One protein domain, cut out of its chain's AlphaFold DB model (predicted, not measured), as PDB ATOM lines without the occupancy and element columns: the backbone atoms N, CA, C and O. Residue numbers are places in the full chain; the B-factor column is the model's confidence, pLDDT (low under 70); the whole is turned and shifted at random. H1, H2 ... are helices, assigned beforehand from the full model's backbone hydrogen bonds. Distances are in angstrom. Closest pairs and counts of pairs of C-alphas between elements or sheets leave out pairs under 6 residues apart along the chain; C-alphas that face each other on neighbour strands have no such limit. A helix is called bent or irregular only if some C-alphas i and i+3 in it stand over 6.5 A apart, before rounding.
ATOM      1  N   SER A  27      43.779 -52.830 -22.843       60.12
ATOM      2  CA  SER A  27      42.866 -53.974 -22.990       60.12
ATOM      3  C   SER A  27      41.386 -53.596 -22.910       60.12
ATOM      4  O   SER A  27      40.562 -54.272 -23.516       60.12
ATOM      5  N   ASP A  28      41.043 -52.514 -22.205       63.69
ATOM      6  CA  ASP A  28      39.655 -52.039 -22.081       63.69
ATOM      7  C   ASP A  28      39.170 -51.312 -23.344       63.69
ATOM      8  O   ASP A  28      37.976 -51.053 -23.512       63.69
ATOM      9  N   ILE A  29      40.107 -50.971 -24.230       61.78
ATOM     10  CA  ILE A  29      39.867 -50.276 -25.492       61.78
ATOM     11  C   ILE A  29      39.944 -51.254 -26.665       61.78
ATOM     12  O   ILE A  29      39.039 -51.317 -27.498       61.78
ATOM     13  N   PHE A  30      41.044 -52.000 -26.762       56.50
ATOM     14  CA  PHE A  30      41.325 -52.867 -27.899       56.50
ATOM     15  C   PHE A  30      40.603 -54.208 -27.732       56.50
ATOM     16  O   PHE A  30      41.022 -55.059 -26.956       56.50
ATOM     17  N   GLY A  31      39.518 -54.394 -28.491       59.28
ATOM     18  CA  GLY A  31      38.658 -55.585 -28.422       59.28
ATOM     19  C   GLY A  31      37.354 -55.377 -27.647       59.28
ATOM     20  O   GLY A  31      36.584 -56.322 -27.506       59.28
ATOM     21  N   ASN A  32      37.082 -54.157 -27.173       69.00
ATOM     22  CA  ASN A  32      35.817 -53.819 -26.531       69.00
ATOM     23  C   ASN A  32      34.715 -53.600 -27.580       69.00
ATOM     24  O   ASN A  32      34.755 -52.637 -28.349       69.00
ATOM     25  N   GLU A  33      33.726 -54.496 -27.598       73.44
ATOM     26  CA  GLU A  33      32.575 -54.432 -28.510       73.44
ATOM     27  C   GLU A  33      31.665 -53.214 -28.243       73.44
ATOM     28  O   GLU A  33      30.967 -52.771 -29.153       73.44
ATOM     29  N   ASP A  34      31.716 -52.633 -27.035       80.31
ATOM     30  CA  ASP A  34      30.975 -51.429 -26.627       80.31
ATOM     31  C   ASP A  34      31.915 -50.323 -26.106       80.31
ATOM     32  O   ASP A  34      31.773 -49.776 -25.004       80.31
ATOM     33  N   LEU A  35      32.906 -49.969 -26.928       79.94
ATOM     34  CA  LEU A  35      33.816 -48.856 -26.651       79.94
ATOM     35  C   LEU A  35      33.056 -47.536 -26.400       79.94
ATOM     36  O   LEU A  35      33.443 -46.747 -25.535       79.94
ATOM     37  N   ASP A  36      31.953 -47.309 -27.118       80.69
ATOM     38  CA  ASP A  36      31.116 -46.117 -26.958       80.69
ATOM     39  C   ASP A  36      30.481 -46.064 -25.558       80.69
ATOM     40  O   ASP A  36      30.541 -45.026 -24.888       80.69
ATOM     41  N   GLY A  37      29.902 -47.169 -25.076       83.00
ATOM     42  CA  GLY A  37      29.362 -47.273 -23.721       83.00
ATOM     43  C   GLY A  37      30.430 -47.085 -22.645       83.00
ATOM     44  O   GLY A  37      30.214 -46.330 -21.691       83.00
ATOM     45  N   TYR A  38      31.608 -47.687 -22.829       83.31
ATOM     46  CA  TYR A  38      32.735 -47.552 -21.903       83.31
ATOM     47  C   TYR A  38      33.186 -46.091 -21.742       83.31
ATOM     48  O   TYR A  38      33.185 -45.562 -20.627       83.31
ATOM     49  N   ILE A  39      33.474 -45.394 -22.848       84.56
ATOM     50  CA  ILE A  39      33.901 -43.985 -22.809       84.56
ATOM     51  C   ILE A  39      32.802 -43.087 -22.229       84.56
ATOM     52  O   ILE A  39      33.082 -42.210 -21.407       84.56
ATOM     53  N   ASN A  40      31.537 -43.325 -22.584       87.38
ATOM     54  CA  ASN A  40      30.415 -42.563 -22.034       87.38
ATOM     55  C   ASN A  40      30.251 -42.753 -20.522       87.38
ATOM     56  O   ASN A  40      29.878 -41.807 -19.823       87.38
ATOM     57  N   ASN A  41      30.544 -43.944 -20.003       87.38
ATOM     58  CA  ASN A  41      30.526 -44.196 -18.566       87.38
ATOM     59  C   ASN A  41      31.648 -43.443 -17.846       87.38
ATOM     60  O   ASN A  41      31.399 -42.902 -16.771       87.38
ATOM     61  N   ILE A  42      32.837 -43.317 -18.451       87.06
ATOM     62  CA  ILE A  42      33.923 -42.494 -17.894       87.06
ATOM     63  C   ILE A  42      33.524 -41.013 -17.873       87.06
ATOM     64  O   ILE A  42      33.680 -40.359 -16.842       87.06
ATOM     65  N   ILE A  43      32.954 -40.485 -18.966       90.44
ATOM     66  CA  ILE A  43      32.465 -39.093 -19.022       90.44
ATOM     67  C   ILE A  43      31.445 -38.840 -17.901       90.44
ATOM     68  O   ILE A  43      31.571 -37.864 -17.162       90.44
ATOM     69  N   LYS A  44      30.468 -39.744 -17.730       90.81
ATOM     70  CA  LYS A  44      29.473 -39.664 -16.648       90.81
ATOM     71  C   LYS A  44      30.118 -39.744 -15.268       90.81
ATOM     72  O   LYS A  44      29.768 -38.959 -14.395       90.81
ATOM     73  N   MET A  45      31.060 -40.663 -15.066       89.56
ATOM     74  CA  MET A  45      31.763 -40.820 -13.792       89.56
ATOM     75  C   MET A  45      32.459 -39.516 -13.386       89.56
ATOM     76  O   MET A  45      32.270 -39.060 -12.261       89.56
ATOM     77  N   ILE A  46      33.196 -38.889 -14.309       89.25
ATOM     78  CA  ILE A  46      33.845 -37.591 -14.076       89.25
ATOM     79  C   ILE A  46      32.801 -36.537 -13.684       89.25
ATOM     80  O   ILE A  46      32.987 -35.820 -12.700       89.25
ATOM     81  N   ASP A  47      31.687 -36.469 -14.411       91.44
ATOM     82  CA  ASP A  47      30.676 -35.429 -14.206       91.44
ATOM     83  C   ASP A  47      29.879 -35.570 -12.907       91.44
ATOM     84  O   ASP A  47      29.561 -34.574 -12.256       91.44
ATOM     85  N   THR A  48      29.651 -36.811 -12.475       91.25
ATOM     86  CA  THR A  48      28.955 -37.138 -11.220       91.25
ATOM     87  C   THR A  48      29.791 -36.927  -9.956       91.25
ATOM     88  O   THR A  48      29.264 -37.090  -8.854       91.25
ATOM     89  N   LEU A  49      31.073 -36.550 -10.073       86.81
ATOM     90  CA  LEU A  49      31.866 -36.160  -8.905       86.81
ATOM     91  C   LEU A  49      31.203 -34.987  -8.151       86.81
ATOM     92  O   LEU A  49      30.475 -34.196  -8.756       86.81
ATOM     93  N   PRO A  50      31.465 -34.822  -6.843       85.06
ATOM     94  CA  PRO A  50      30.932 -33.701  -6.072       85.06
ATOM     95  C   PRO A  50      31.255 -32.334  -6.697       85.06
ATOM     96  O   PRO A  50      32.350 -32.125  -7.221       85.06
ATOM     97  N   ASP A  51      30.332 -31.374  -6.610       82.00
ATOM     98  CA  ASP A  51      30.500 -30.053  -7.241       82.00
ATOM     99  C   ASP A  51      31.665 -29.242  -6.669       82.00
ATOM    100  O   ASP A  51      32.277 -28.449  -7.379       82.00
ATOM    101  N   ASN A  52      32.039 -29.480  -5.410       82.81
ATOM    102  CA  ASN A  52      33.223 -28.874  -4.801       82.81
ATOM    103  C   ASN A  52      34.552 -29.435  -5.356       82.81
ATOM    104  O   ASN A  52      35.604 -28.850  -5.111       82.81
ATOM    105  N   ALA A  53      34.523 -30.516  -6.143       84.44
ATOM    106  CA  ALA A  53      35.690 -31.138  -6.771       84.44
ATOM    107  C   ALA A  53      35.976 -30.581  -8.183       84.44
ATOM    108  O   ALA A  53      36.417 -31.309  -9.073       84.44
ATOM    109  N   MET A  54      35.741 -29.284  -8.413       82.44
ATOM    110  CA  MET A  54      35.850 -28.653  -9.739       82.44
ATOM    111  C   MET A  54      37.205 -28.879 -10.429       82.44
ATOM    112  O   MET A  54      37.252 -29.167 -11.624       82.44
ATOM    113  N   ILE A  55      38.305 -28.759  -9.678       78.94
ATOM    114  CA  ILE A  55      39.666 -28.944 -10.206       78.94
ATOM    115  C   ILE A  55      39.859 -30.398 -10.651       78.94
ATOM    116  O   ILE A  55      40.330 -30.649 -11.756       78.94
ATOM    117  N   LEU A  56      39.420 -31.353  -9.827       79.38
ATOM    118  CA  LEU A  56      39.503 -32.781 -10.122       79.38
ATOM    119  C   LEU A  56      38.706 -33.152 -11.378       79.38
ATOM    120  O   LEU A  56      39.229 -33.846 -12.248       79.38
ATOM    121  N   LYS A  57      37.472 -32.642 -11.500       87.31
ATOM    122  CA  LYS A  57      36.629 -32.805 -12.694       87.31
ATOM    123  C   LYS A  57      37.370 -32.359 -13.960       87.31
ATOM    124  O   LYS A  57      37.429 -33.105 -14.937       87.31
ATOM    125  N   SER A  58      37.987 -31.174 -13.922       84.00
ATOM    126  CA  SER A  58      38.757 -30.634 -15.049       84.00
ATOM    127  C   SER A  58      39.979 -31.498 -15.382       84.00
ATOM    128  O   SER A  58      40.166 -31.869 -16.537       84.00
ATOM    129  N   VAL A  59      40.778 -31.879 -14.379       80.94
ATOM    130  CA  VAL A  59      41.996 -32.688 -14.573       80.94
ATOM    131  C   VAL A  59      41.676 -34.058 -15.178       80.94
ATOM    132  O   VAL A  59      42.354 -34.490 -16.111       80.94
ATOM    133  N   LEU A  60      40.636 -34.739 -14.692       84.81
ATOM    134  CA  LEU A  60      40.236 -36.043 -15.231       84.81
ATOM    135  C   LEU A  60      39.711 -35.934 -16.667       84.81
ATOM    136  O   LEU A  60      40.044 -36.776 -17.500       84.81
ATOM    137  N   ALA A  61      38.949 -34.882 -16.979       88.69
ATOM    138  CA  ALA A  61      38.475 -34.635 -18.336       88.69
ATOM    139  C   ALA A  61      39.636 -34.357 -19.311       88.69
ATOM    140  O   ALA A  61      39.652 -34.921 -20.405       88.69
ATOM    141  N   VAL A  62      40.648 -33.577 -18.903       81.50
ATOM    142  CA  VAL A  62      41.879 -33.374 -19.694       81.50
ATOM    143  C   VAL A  62      42.590 -34.699 -19.948       81.50
ATOM    144  O   VAL A  62      42.952 -34.988 -21.087       81.50
ATOM    145  N   LYS A  63      42.772 -35.529 -18.912       81.75
ATOM    146  CA  LYS A  63      43.460 -36.823 -19.048       81.75
ATOM    147  C   LYS A  63      42.741 -37.757 -20.017       81.75
ATOM    148  O   LYS A  63      43.395 -38.316 -20.895       81.75
ATOM    149  N   LEU A  64      41.413 -37.856 -19.915       85.88
ATOM    150  CA  LEU A  64      40.592 -38.630 -20.849       85.88
ATOM    151  C   LEU A  64      40.791 -38.142 -22.291       85.88
ATOM    152  O   LEU A  64      41.076 -38.932 -23.188       85.88
ATOM    153  N   VAL A  65      40.684 -36.828 -22.505       84.56
ATOM    154  CA  VAL A  65      40.868 -36.197 -23.819       84.56
ATOM    155  C   VAL A  65      42.263 -36.474 -24.391       84.56
ATOM    156  O   VAL A  65      42.395 -36.841 -25.561       84.56
ATOM    157  N   MET A  66      43.312 -36.333 -23.578       74.88
ATOM    158  CA  MET A  66      44.689 -36.594 -24.003       74.88
ATOM    159  C   MET A  66      44.911 -38.066 -24.353       74.88
ATOM    160  O   MET A  66      45.550 -38.346 -25.365       74.88
ATOM    161  N   GLN A  67      44.369 -38.997 -23.565       73.25
ATOM    162  CA  GLN A  67      44.485 -40.429 -23.843       73.25
ATOM    163  C   GLN A  67      43.789 -40.810 -25.148       73.25
ATOM    164  O   GLN A  67      44.417 -41.436 -25.996       73.25
ATOM    165  N   LEU A  68      42.551 -40.361 -25.374       77.50
ATOM    166  CA  LEU A  68      41.858 -40.608 -26.644       77.50
ATOM    167  C   LEU A  68      42.647 -40.069 -27.844       77.50
ATOM    168  O   LEU A  68      42.756 -40.744 -28.867       77.50
ATOM    169  N   LYS A  69      43.263 -38.889 -27.693       73.81
ATOM    170  CA  LYS A  69      44.111 -38.287 -28.725       73.81
ATOM    171  C   LYS A  69      45.383 -39.099 -28.992       73.81
ATOM    172  O   LYS A  69      45.710 -39.317 -30.154       73.81
ATOM    173  N   ILE A  70      46.088 -39.548 -27.949       65.06
ATOM    174  CA  ILE A  70      47.306 -40.375 -28.071       65.06
ATOM    175  C   ILE A  70      46.992 -41.701 -28.766       65.06
ATOM    176  O   ILE A  70      47.750 -42.148 -29.624       65.06
ATOM    177  N   LEU A  71      45.854 -42.301 -28.426       66.94
ATOM    178  CA  LEU A  71      45.398 -43.568 -28.992       66.94
ATOM    179  C   LEU A  71      44.773 -43.421 -30.385       66.94
ATOM    180  O   LEU A  71      44.384 -44.420 -30.986       66.94
ATOM    181  N   ASN A  72      44.678 -42.191 -30.900       71.25
ATOM    182  CA  ASN A  72      44.022 -41.855 -32.160       71.25
ATOM    183  C   ASN A  72      42.585 -42.404 -32.262       71.25
ATOM    184  O   ASN A  72      42.121 -42.829 -33.321       71.25
ATOM    185  N   ILE A  73      41.872 -42.398 -31.139       70.25
ATOM    186  CA  ILE A  73      40.471 -42.793 -31.071       70.25
ATOM    187  C   ILE A  73      39.670 -41.520 -31.308       70.25
ATOM    188  O   ILE A  73      39.699 -40.608 -30.484       70.25
ATOM    189  N   VAL A  74      38.983 -41.451 -32.454       67.94
ATOM    190  CA  VAL A  74      38.102 -40.347 -32.879       67.94
ATOM    191  C   VAL A  74      36.794 -40.934 -33.428       67.94
ATOM    192  O   VAL A  74      36.775 -41.539 -34.492       67.94
ATOM    193  N   ASN A  75      35.687 -40.763 -32.705       74.94
ATOM    194  CA  ASN A  75      34.332 -41.188 -33.053       74.94
ATOM    195  C   ASN A  75      33.363 -40.059 -32.669       74.94
ATOM    196  O   ASN A  75      33.427 -39.443 -31.603       74.94
ATOM    197  N   LYS A  76      32.468 -39.756 -33.607       78.25
ATOM    198  CA  LYS A  76      31.517 -38.649 -33.533       78.25
ATOM    199  C   LYS A  76      30.614 -38.718 -32.295       78.25
ATOM    200  O   LYS A  76      30.337 -37.676 -31.704       78.25
ATOM    201  N   ASN A  77      30.208 -39.918 -31.883       78.44
ATOM    202  CA  ASN A  77      29.287 -40.129 -30.766       78.44
ATOM    203  C   ASN A  77      29.871 -39.625 -29.442       78.44
ATOM    204  O   ASN A  77      29.210 -38.887 -28.709       78.44
ATOM    205  N   PHE A  78      31.131 -39.959 -29.145       80.75
ATOM    206  CA  PHE A  78      31.750 -39.466 -27.919       80.75
ATOM    207  C   PHE A  78      32.052 -37.972 -27.986       80.75
ATOM    208  O   PHE A  78      31.938 -37.308 -26.963       80.75
ATOM    209  N   ILE A  79      32.391 -37.412 -29.157       83.69
ATOM    210  CA  ILE A  79      32.627 -35.965 -29.280       83.69
ATOM    211  C   ILE A  79      31.334 -35.209 -28.981       83.69
ATOM    212  O   ILE A  79      31.361 -34.207 -28.270       83.69
ATOM    213  N   GLU A  80      30.189 -35.691 -29.467       87.44
ATOM    214  CA  GLU A  80      28.889 -35.098 -29.145       87.44
ATOM    215  C   GLU A  80      28.548 -35.199 -27.652       87.44
ATOM    216  O   GLU A  80      28.051 -34.230 -27.074       87.44
ATOM    217  N   ASN A  81      28.852 -36.322 -26.999       88.06
ATOM    218  CA  ASN A  81      28.619 -36.466 -25.560       88.06
ATOM    219  C   ASN A  81      29.575 -35.604 -24.726       88.06
ATOM    220  O   ASN A  81      29.134 -34.917 -23.806       88.06
ATOM    221  N   MET A  82      30.854 -35.533 -25.102       89.88
ATOM    222  CA  MET A  82      31.812 -34.608 -24.499       89.88
ATOM    223  C   MET A  82      31.399 -33.156 -24.707       89.88
ATOM    224  O   MET A  82      31.523 -32.368 -23.783       89.88
ATOM    225  N   LYS A  83      30.840 -32.780 -25.863       90.69
ATOM    226  CA  LYS A  83      30.263 -31.439 -26.042       90.69
ATOM    227  C   LYS A  83      29.126 -31.187 -25.057       90.69
ATOM    228  O   LYS A  83      29.114 -30.138 -24.427       90.69
ATOM    229  N   LYS A  84      28.188 -32.121 -24.887       91.56
ATOM    230  CA  LYS A  84      27.066 -31.936 -23.947       91.56
ATOM    231  C   LYS A  84      27.547 -31.736 -22.507       91.56
ATOM    232  O   LYS A  84      27.036 -30.858 -21.818       91.56
ATOM    233  N   THR A  85      28.540 -32.508 -22.075       92.25
ATOM    234  CA  THR A  85      29.036 -32.479 -20.693       92.25
ATOM    235  C   THR A  85      30.110 -31.407 -20.481       92.25
ATOM    236  O   THR A  85      29.958 -30.513 -19.652       92.25
ATOM    237  N   PHE A  86      31.178 -31.433 -21.277       93.56
ATOM    238  CA  PHE A  86      32.374 -30.608 -21.103       93.56
ATOM    239  C   PHE A  86      32.282 -29.190 -21.696       93.56
ATOM    240  O   PHE A  86      33.212 -28.404 -21.524       93.56
ATOM    241  N   SER A  87      31.165 -28.801 -22.325       90.94
ATOM    242  CA  SER A  87      30.952 -27.390 -22.720       90.94
ATOM    243  C   SER A  87      30.596 -26.464 -21.550       90.94
ATOM    244  O   SER A  87      30.417 -25.264 -21.747       90.94
ATOM    245  N   HIS A  88      30.498 -26.992 -20.328       89.00
ATOM    246  CA  HIS A  88      30.110 -26.238 -19.137       89.00
ATOM    247  C   HIS A  88      31.261 -26.125 -18.128       89.00
ATOM    248  O   HIS A  88      32.275 -26.819 -18.210       89.00
ATOM    249  N   CYS A  89      31.115 -25.213 -17.164       83.31
ATOM    250  CA  CYS A  89      32.021 -25.113 -16.020       83.31
ATOM    251  C   CYS A  89      31.949 -26.423 -15.203       83.31
ATOM    252  O   CYS A  89      30.838 -26.889 -14.959       83.31
ATOM    253  N   PRO A  90      33.077 -27.008 -14.756       89.12
ATOM    254  CA  PRO A  90      34.435 -26.450 -14.767       89.12
ATOM    255  C   PRO A  90      35.238 -26.655 -16.062       89.12
ATOM    256  O   PRO A  90      36.191 -25.914 -16.287       89.12
ATOM    257  N   TYR A  91      34.851 -27.600 -16.913       90.94
ATOM    258  CA  TYR A  91      35.662 -28.121 -18.020       90.94
ATOM    259  C   TYR A  91      36.001 -27.096 -19.104       90.94
ATOM    260  O   TYR A  91      37.135 -27.035 -19.567       90.94
ATOM    261  N   ILE A  92      35.033 -26.258 -19.490       85.06
ATOM    262  CA  ILE A  92      35.175 -25.328 -20.625       85.06
ATOM    263  C   ILE A  92      36.268 -24.265 -20.427       85.06
ATOM    264  O   ILE A  92      36.695 -23.617 -21.384       85.06
ATOM    265  N   LYS A  93      36.720 -24.069 -19.181       79.88
ATOM    266  CA  LYS A  93      37.830 -23.167 -18.855       79.88
ATOM    267  C   LYS A  93      39.187 -23.737 -19.273       79.88
ATOM    268  O   LYS A  93      40.124 -22.960 -19.430       79.88
ATOM    269  N   ASP A  94      39.292 -25.053 -19.451       78.81
ATOM    270  CA  ASP A  94      40.528 -25.707 -19.859       78.81
ATOM    271  C   ASP A  94      40.701 -25.655 -21.392       78.81
ATOM    272  O   ASP A  94      39.839 -26.142 -22.139       78.81
ATOM    273  N   PRO A  95      41.803 -25.073 -21.901       73.69
ATOM    274  CA  PRO A  95      42.012 -24.905 -23.336       73.69
ATOM    275  C   PRO A  95      42.176 -26.235 -24.088       73.69
ATOM    276  O   PRO A  95      41.811 -26.299 -25.263       73.69
ATOM    277  N   ILE A  96      42.677 -27.296 -23.439       74.75
ATOM    278  CA  ILE A  96      42.858 -28.617 -24.061       74.75
ATOM    279  C   ILE A  96      41.491 -29.243 -24.330       74.75
ATOM    280  O   ILE A  96      41.222 -29.688 -25.447       74.75
ATOM    281  N   ILE A  97      40.608 -29.223 -23.326       84.00
ATOM    282  CA  ILE A  97      39.231 -29.724 -23.452       84.00
ATOM    283  C   ILE A  97      38.495 -28.938 -24.530       84.00
ATOM    284  O   ILE A  97      37.899 -29.529 -25.434       84.00
ATOM    285  N   ARG A  98      38.574 -27.604 -24.461       82.12
ATOM    286  CA  ARG A  98      37.910 -26.718 -25.413       82.12
ATOM    287  C   ARG A  98      38.359 -26.993 -26.848       82.12
ATOM    288  O   ARG A  98      37.508 -27.165 -27.715       82.12
ATOM    289  N   SER A  99      39.665 -27.079 -27.106       78.44
ATOM    290  CA  SER A  99      40.180 -27.381 -28.451       78.44
ATOM    291  C   SER A  99      39.741 -28.765 -28.935       78.44
ATOM    292  O   SER A  99      39.368 -28.926 -30.094       78.44
ATOM    293  N   TYR A 100      39.695 -29.764 -28.051       80.19
ATOM    294  CA  TYR A 100      39.302 -31.116 -28.439       80.19
ATOM    295  C   TYR A 100      37.829 -31.217 -28.856       80.19
ATOM    296  O   TYR A 100      37.519 -31.719 -29.941       80.19
ATOM    297  N   ILE A 101      36.913 -30.700 -28.028       85.56
ATOM    298  CA  ILE A 101      35.473 -30.779 -28.315       85.56
ATOM    299  C   ILE A 101      35.067 -29.828 -29.449       85.56
ATOM    300  O   ILE A 101      34.137 -30.135 -30.190       85.56
ATOM    301  N   HIS A 102      35.792 -28.725 -29.659       75.19
ATOM    302  CA  HIS A 102      35.578 -27.791 -30.771       75.19
ATOM    303  C   HIS A 102      36.558 -27.997 -31.939       75.19
ATOM    304  O   HIS A 102      36.705 -27.113 -32.775       75.19
TER     305      HIS A 102
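AT A GLANCE: This is residues 27 to 102 of the 225 residues of the protein "Putative type III effector protein" of Escherichia coli (UniProt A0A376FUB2). Three helices, H1, H2 and H3, run nearly along one another, H2 the opposite way, and short H4 bridges H2 and H3 away from H1. The printed part has 76 residues, four named helices in chain order and no named strand: all helix. It is compact, radius of gyration of the C-alphas 11.9 A, spanning 36 by 24 by 19 A.

HOW THE PARTS SIT: Start at H1, residues 35 to 47; its residues 43 to 47 touch H2, residues 51 to 70, as a hairpin, closest C-alphas Ile 46 and Lys 57, 5.7 A. H3, residues 76 to 86, touches H1 at a shallow tilt of 4 degrees, the same way, closest C-alphas Asp 36 and Phe 78, 6.7 A. H4, residues 95 to 101, touches H2 at a steep tilt of 64 degrees, closest C-alphas Val 62 and Ile 97, 5.9 A. H4 also touches H3, a hairpin, closest C-alphas Lys 83 and Ile 101, 5.7 A. Every O i to N i+4 pair is within hydrogen-bond range in H1, H3 and H4, 14 of 16 in H2.

IN THESE COORDINATES: Find C-alpha 35 at (33.816, -48.856, -26.651); H1 runs 18.6 A from there. H2, 28.7 A, is irregular: C-alphas 52 and 55 are 8.4 A apart. H3 is 14.8 A; H4, 10.1 A, ends at C-alpha 101, (35.473, -30.779, -28.315).

THE WHOLE: The printed part has no cut and no long link. Residues 27 to 32, 70 to 71 and 74 have pLDDT under 70.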